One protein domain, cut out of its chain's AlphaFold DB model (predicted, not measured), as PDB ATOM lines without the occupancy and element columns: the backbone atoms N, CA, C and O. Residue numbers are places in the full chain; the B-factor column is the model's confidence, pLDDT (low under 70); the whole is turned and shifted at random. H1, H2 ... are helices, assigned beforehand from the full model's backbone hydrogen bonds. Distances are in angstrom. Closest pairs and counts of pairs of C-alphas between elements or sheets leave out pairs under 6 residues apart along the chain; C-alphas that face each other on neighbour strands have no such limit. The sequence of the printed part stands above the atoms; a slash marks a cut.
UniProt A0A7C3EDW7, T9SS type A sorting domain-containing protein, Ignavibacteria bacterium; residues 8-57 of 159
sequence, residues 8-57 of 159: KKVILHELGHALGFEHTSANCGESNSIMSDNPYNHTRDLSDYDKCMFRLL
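This is residues 8 to 57 of the 159 residues of the protein "T9SS type A sorting domain-containing protein" of Ignavibacteria bacterium (UniProt A0A7C3EDW7). The domain has little regular structure: two short helices, H1 and H2, stand slantwise to each other at one side, and the long looping stretch of residues 19 to 47 joins them, its C-alphas lying 3 to 14 A from the mean of all C-alphas. Of the 50 printed residues, 19 are in named elements, H1 then H2 along the chain, with no named strand; the class is all helix. The whole is compact and rounded, with a radius of gyration of the C-alphas of 9.6 A and spans of 25 by 24 by 17 A.

H1, residues 8 to 18, is the longest helix. H2, residues 48 to 55, is close to H1 but not clearly touching it, the closest C-alphas being those of Gly 16 and Phe 54, 7.7 A apart. The two run the same way at a steep tilt of 54 degrees. In H1 and H2 every O i to N i+4 pair is within hydrogen-bond range.

H1 measures 15.1 A from C-alpha 8 at (44.040, 113.590, 28.730) to C-alpha 18. H2 measures 10.2 A and ends at C-alpha 55 at (34.908, 125.782, 21.147).

The two C-alphas farthest apart, those of Tyr 40 and Leu 57, are 26.8 A apart. The printed part has no cut, and the link from H1 to H2 is long. Its mean pLDDT is 72.7, with residues 25 to 31, 39 to 44 and 54 to 57 under 70.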
ATOM      1  N   LYS A   8      44.898 112.412  28.933       80.62
ATOM      2  CA  LYS A   8      44.040 113.590  28.730       80.62
ATOM      3  C   LYS A   8      43.755 113.811  27.246       80.62
ATOM      4  O   LYS A   8      42.636 114.156  26.879       80.62
ATOM      5  N   LYS A   9      44.766 113.617  26.404       78.44
ATOM      6  CA  LYS A   9      44.685 113.814  24.954       78.44
ATOM      7  C   LYS A   9      43.875 112.704  24.293       78.44
ATOM      8  O   LYS A   9      43.016 113.006  23.474       78.44
ATOM      9  N   VAL A  10      44.047 111.459  24.732       81.81
ATOM     10  CA  VAL A  10      43.201 110.339  24.283       81.81
ATOM     11  C   VAL A  10      41.737 110.571  24.651       81.81
ATOM     12  O   VAL A  10      40.871 110.459  23.796       81.81
ATOM     13  N   ILE A  11      41.445 110.987  25.888       84.31
ATOM     14  CA  ILE A  11      40.069 111.313  26.298       84.31
ATOM     15  C   ILE A  11      39.477 112.426  25.424       84.31
ATOM     16  O   ILE A  11      38.312 112.347  25.049       84.31
ATOM     17  N   LEU A  12      40.259 113.456  25.093       82.31
ATOM     18  CA  LEU A  12      39.804 114.536  24.216       82.31
ATOM     19  C   LEU A  12      39.523 114.047  22.789       82.31
ATOM     20  O   LEU A  12      38.514 114.450  22.223       82.31
ATOM     21  N   HIS A  13      40.355 113.164  22.235       84.31
ATOM     22  CA  HIS A  13      40.125 112.541  20.928       84.31
ATOM     23  C   HIS A  13      38.792 111.773  20.895       84.31
ATOM     24  O   HIS A  13      37.930 112.043  20.059       84.31
ATOM     25  N   GLU A  14      38.566 110.902  21.880       85.62
ATOM     26  CA  GLU A  14      37.324 110.123  21.983       85.62
ATOM     27  C   GLU A  14      36.098 111.009  22.252       85.62
ATOM     28  O   GLU A  14      35.013 110.777  21.715       85.62
ATOM     29  N   LEU A  15      36.256 112.072  23.051       85.94
ATOM     30  CA  LEU A  15      35.207 113.074  23.241       85.94
ATOM     31  C   LEU A  15      34.876 113.777  21.920       85.94
ATOM     32  O   LEU A  15      33.714 114.088  21.678       85.94
ATOM     33  N   GLY A  16      35.867 113.998  21.057       83.19
ATOM     34  CA  GLY A  16      35.652 114.515  19.712       83.19
ATOM     35  C   GLY A  16      34.690 113.636  18.915       83.19
ATOM     36  O   GLY A  16      33.697 114.144  18.400       83.19
ATOM     37  N   HIS A  17      34.895 112.317  18.907       84.62
ATOM     38  CA  HIS A  17      33.949 111.378  18.293       84.62
ATOM     39  C   HIS A  17      32.568 111.405  18.948       84.62
ATOM     40  O   HIS A  17      31.557 111.405  18.246       84.62
ATOM     41  N   ALA A  18      32.501 111.492  20.279       86.38
ATOM     42  CA  ALA A  18      31.231 111.612  20.995       86.38
ATOM     43  C   ALA A  18      30.460 112.901  20.641       86.38
ATOM     44  O   ALA A  18      29.231 112.917  20.693       86.38
ATOM     45  N   LEU A  19      31.171 113.966  20.259       83.00
ATOM     46  CA  LEU A  19      30.613 115.233  19.777       83.00
ATOM     47  C   LEU A  19      30.366 115.255  18.257       83.00
ATOM     48  O   LEU A  19      29.867 116.255  17.741       83.00
ATOM     49  N   GLY A  20      30.670 114.163  17.549       80.38
ATOM     50  CA  GLY A  20      30.432 114.011  16.113       80.38
ATOM     51  C   GLY A  20      31.580 114.468  15.211       80.38
ATOM     52  O   GLY A  20      31.361 114.664  14.018       80.38
ATOM     53  N   PHE A  21      32.790 114.654  15.742       82.50
ATOM     54  CA  PHE A  21      33.973 114.952  14.934       82.50
ATOM     55  C   PHE A  21      34.557 113.674  14.322       82.50
ATOM     56  O   PHE A  21      34.725 112.656  14.999       82.50
ATOM     57  N   GLU A  22      34.884 113.736  13.034       81.94
ATOM     58  CA  GLU A  22      35.633 112.694  12.330       81.94
ATOM     59  C   GLU A  22      37.142 112.936  12.455       81.94
ATOM     60  O   GLU A  22      37.585 114.009  12.876       81.94
ATOM     61  N   HIS A  23      37.946 111.937  12.086       82.12
ATOM     62  CA  HIS A  23      39.385 112.141  12.010       82.12
ATOM     63  C   HIS A  23      39.743 113.183  10.947       82.12
ATOM     64  O   HIS A  23      39.194 113.207   9.843       82.12
ATOM     65  N   THR A  24      40.723 114.020  11.262       73.75
ATOM     66  CA  THR A  24      41.310 114.953  10.304       73.75
ATOM     67  C   THR A  24      42.418 114.251   9.528       73.75
ATOM     68  O   THR A  24      43.430 113.839  10.108       73.75
ATOM     69  N   SER A  25      42.259 114.161   8.209       66.00
ATOM     70  CA  SER A  25      43.313 113.680   7.311       66.00
ATOM     71  C   SER A  25      44.218 114.836   6.863       66.00
ATOM     72  O   SER A  25      43.867 116.006   7.004       66.00
ATOM     73  N   ALA A  26      45.368 114.533   6.250       55.41
ATOM     74  CA  ALA A  26      46.322 115.545   5.767       55.41
ATOM     75  C   ALA A  26      45.729 116.578   4.779       55.41
ATOM     76  O   ALA A  26      46.321 117.638   4.588       55.41
ATOM     77  N   ASN A  27      44.577 116.281   4.165       54.44
ATOM     78  CA  ASN A  27      43.890 117.157   3.210       54.44
ATOM     79  C   ASN A  27      42.698 117.922   3.819       54.44
ATOM     80  O   ASN A  27      42.127 118.788   3.157       54.44
ATOM     81  N   CYS A  28      42.302 117.607   5.052       53.97
ATOM     82  CA  CYS A  28      41.189 118.238   5.755       53.97
ATOM     83  C   CYS A  28      41.499 118.324   7.257       53.97
ATOM     84  O   CYS A  28      41.044 117.512   8.056       53.97
ATOM     85  N   GLY A  29      42.295 119.329   7.630       61.12
ATOM     86  CA  GLY A  29      42.635 119.642   9.018       61.12
ATOM     87  C   GLY A  29      44.134 119.815   9.232       61.12
ATOM     88  O   GLY A  29      44.945 119.652   8.318       61.12
ATOM     89  N   GLU A  30      44.513 120.193  10.449       66.31
ATOM     90  CA  GLU A  30      45.925 120.316  10.791       66.31
ATOM     91  C   GLU A  30      46.523 118.943  11.099       66.31
ATOM     92  O   GLU A  30      45.998 118.179  11.906       66.31
ATOM     93  N   SER A  31      47.702 118.666  10.532       67.00
ATOM     94  CA  SER A  31      48.493 117.468  10.860       67.00
ATOM     95  C   SER A  31      48.877 117.373  12.339       67.00
ATOM     96  O   SER A  31      49.346 116.324  12.763       67.00
ATOM     97  N   ASN A  32      48.657 118.447  13.111       71.56
ATOM     98  CA  ASN A  32      48.880 118.573  14.551       71.56
ATOM     99  C   ASN A  32      47.588 118.530  15.391       71.56
ATOM    100  O   ASN A  32      47.652 118.755  16.597       71.56
ATOM    101  N   SER A  33      46.438 118.246  14.774       78.75
ATOM    102  CA  SER A  33      45.167 118.123  15.485       78.75
ATOM    103  C   SER A  33      45.127 116.883  16.375       78.75
ATOM    104  O   SER A  33      45.640 115.815  16.020       78.75
ATOM    105  N   ILE A  34      44.428 116.997  17.503       81.94
ATOM    106  CA  ILE A  34      44.091 115.859  18.352       81.94
ATOM    107  C   ILE A  34      43.190 114.844  17.645       81.94
ATOM    108  O   ILE A  34      43.235 113.671  18.001       81.94
ATOM    109  N   MET A  35      42.449 115.259  16.614       82.25
ATOM    110  CA  MET A  35      41.651 114.378  15.754       82.25
ATOM    111  C   MET A  35      42.444 113.811  14.572       82.25
ATOM    112  O   MET A  35      41.864 113.172  13.702       82.25
ATOM    113  N   SER A  36      43.757 114.033  14.493       79.56
ATOM    114  CA  SER A  36      44.566 113.480  13.407       79.56
ATOM    115  C   SER A  36      44.655 111.956  13.475       79.56
ATOM    116  O   SER A  36      44.867 111.397  14.547       79.56
ATOM    117  N   ASP A  37      44.621 111.304  12.307       73.31
ATOM    118  CA  ASP A  37      44.875 109.863  12.141       73.31
ATOM    119  C   ASP A  37      46.286 109.419  12.596       73.31
ATOM    120  O   ASP A  37      46.589 108.225  12.633       73.31
ATOM    121  N   ASN A  38      47.195 110.357  12.889       71.25
ATOM    122  CA  ASN A  38      48.567 110.045  13.271       71.25
ATOM    123  C   ASN A  38      48.694 109.745  14.783       71.25
ATOM    124  O   ASN A  38      48.670 110.677  15.593       71.25
ATOM    125  N   PRO A  39      49.000 108.494  15.181       57.81
ATOM    126  CA  PRO A  39      49.058 108.082  16.587       57.81
ATOM    127  C   PRO A  39      50.198 108.734  17.387       57.81
ATOM    128  O   PRO A  39      50.181 108.726  18.618       57.81
ATOM    129  N   TYR A  40      51.199 109.321  16.720       59.66
ATOM    130  CA  TYR A  40      52.298 110.045  17.377       59.66
ATOM    131  C   TYR A  40      51.978 111.516  17.639       59.66
ATOM    132  O   TYR A  40      52.746 112.213  18.300       59.66
ATOM    133  N   ASN A  41      50.864 112.010  17.107       62.22
ATOM    134  CA  ASN A  41      50.501 113.411  17.213       62.22
ATOM    135  C   ASN A  41      49.882 113.766  18.567       62.22
ATOM    136  O   ASN A  41      49.994 114.897  19.039       62.22
ATOM    137  N   HIS A  42      49.331 112.764  19.254       62.03
ATOM    138  CA  HIS A  42      48.737 112.899  20.582       62.03
ATOM    139  C   HIS A  42      49.762 113.205  21.689       62.03
ATOM    140  O   HIS A  42      49.408 113.216  22.862       62.03
ATOM    141  N   THR A  43      51.034 113.456  21.365       60.12
ATOM    142  CA  THR A  43      52.036 113.943  22.324       60.12
ATOM    143  C   THR A  43      52.194 115.467  22.301       60.12
ATOM    144  O   THR A  43      52.849 116.006  23.190       60.12
ATOM    145  N   ARG A  44      51.598 116.188  21.339       64.75
ATOM    146  CA  ARG A  44      51.721 117.656  21.189       64.75
ATOM    147  C   ARG A  44      50.642 118.415  21.963       64.75
ATOM    148  O   ARG A  44      49.634 117.825  22.341       64.75
ATOM    149  N   ASP A  45      50.893 119.682  22.284       71.00
ATOM    150  CA  ASP A  45      49.897 120.560  22.913       71.00
ATOM    151  C   ASP A  45      48.707 120.808  21.975       71.00
ATOM    152  O   ASP A  45      48.857 120.710  20.760       71.00
ATOM    153  N   LEU A  46      47.532 121.120  22.542       72.50
ATOM    154  CA  LEU A  46      46.310 121.385  21.769       72.50
ATOM    155  C   LEU A  46      46.560 122.493  20.741       72.50
ATOM    156  O   LEU A  46      46.868 123.628  21.126       72.50
ATOM    157  N   SER A  47      46.397 122.161  19.460       74.31
ATOM    158  CA  SER A  47      46.518 123.128  18.370       74.31
ATOM    159  C   SER A  47      45.419 124.190  18.471       74.31
ATOM    160  O   SER A  47      44.382 123.984  19.111       74.31
ATOM    161  N   ASP A  48      45.620 125.349  17.844       74.00
ATOM    162  CA  ASP A  48      44.561 126.362  17.774       74.00
ATOM    163  C   ASP A  48      43.347 125.843  16.988       74.00
ATOM    164  O   ASP A  48      42.211 126.178  17.324       74.00
ATOM    165  N   TYR A  49      43.572 124.927  16.039       73.56
ATOM    166  CA  TYR A  49      42.521 124.169  15.371       73.56
ATOM    167  C   TYR A  49      41.687 123.336  16.361       73.56
ATOM    168  O   TYR A  49      40.460 123.443  16.369       73.56
ATOM    169  N   ASP A  50      42.329 122.586  17.264       76.88
ATOM    170  CA  ASP A  50      41.626 121.800  18.290       76.88
ATOM    171  C   ASP A  50      40.842 122.700  19.243       76.88
ATOM    172  O   ASP A  50      39.679 122.433  19.549       76.88
ATOM    173  N   LYS A  51      41.453 123.808  19.687       75.31
ATOM    174  CA  LYS A  51      40.777 124.792  20.543       75.31
ATOM    175  C   LYS A  51      39.523 125.324  19.861       75.31
ATOM    176  O   LYS A  51      38.493 125.408  20.514       75.31
ATOM    177  N   CYS A  52      39.586 125.656  18.573       70.56
ATOM    178  CA  CYS A  52      38.432 126.124  17.807       70.56
ATOM    179  C   CYS A  52      37.353 125.046  17.656       70.56
ATOM    180  O   CYS A  52      36.173 125.337  17.852       70.56
ATOM    181  N   MET A  53      37.742 123.805  17.376       70.56
ATOM    182  CA  MET A  53      36.812 122.695  17.182       70.56
ATOM    183  C   MET A  53      36.035 122.366  18.470       70.56
ATOM    184  O   MET A  53      34.808 122.305  18.444       70.56
ATOM    185  N   PHE A  54      36.703 122.275  19.626       67.44
ATOM    186  CA  PHE A  54      36.014 122.095  20.918       67.44
ATOM    187  C   PHE A  54      35.236 123.338  21.369       67.44
ATOM    188  O   PHE A  54      34.293 123.239  22.155       67.44
ATOM    189  N   ARG A  55      35.595 124.519  20.860       66.69
ATOM    190  CA  ARG A  55      34.908 125.782  21.147       66.69
ATOM    191  C   ARG A  55      33.609 125.958  20.361       66.69
ATOM    192  O   ARG A  55      32.829 126.832  20.710       66.69
ATOM    193  N   LEU A  56      33.276 125.080  19.411       55.06
ATOM    194  CA  LEU A  56      31.936 125.036  18.800       55.06
ATOM    195  C   LEU A  56      30.799 124.715  19.799       55.06
ATOM    196  O   LEU A  56      29.633 124.811  19.430       55.06
ATOM    197  N   LEU A  57      31.106 124.410  21.070       55.50
ATOM    198  CA  LEU A  57      30.122 124.318  22.161       55.50
ATOM    199  C   LEU A  57      29.902 125.628  22.949       55.50
ATOM    200  O   LEU A  57      28.926 125.709  23.685       55.50
TER     201      LEU A  57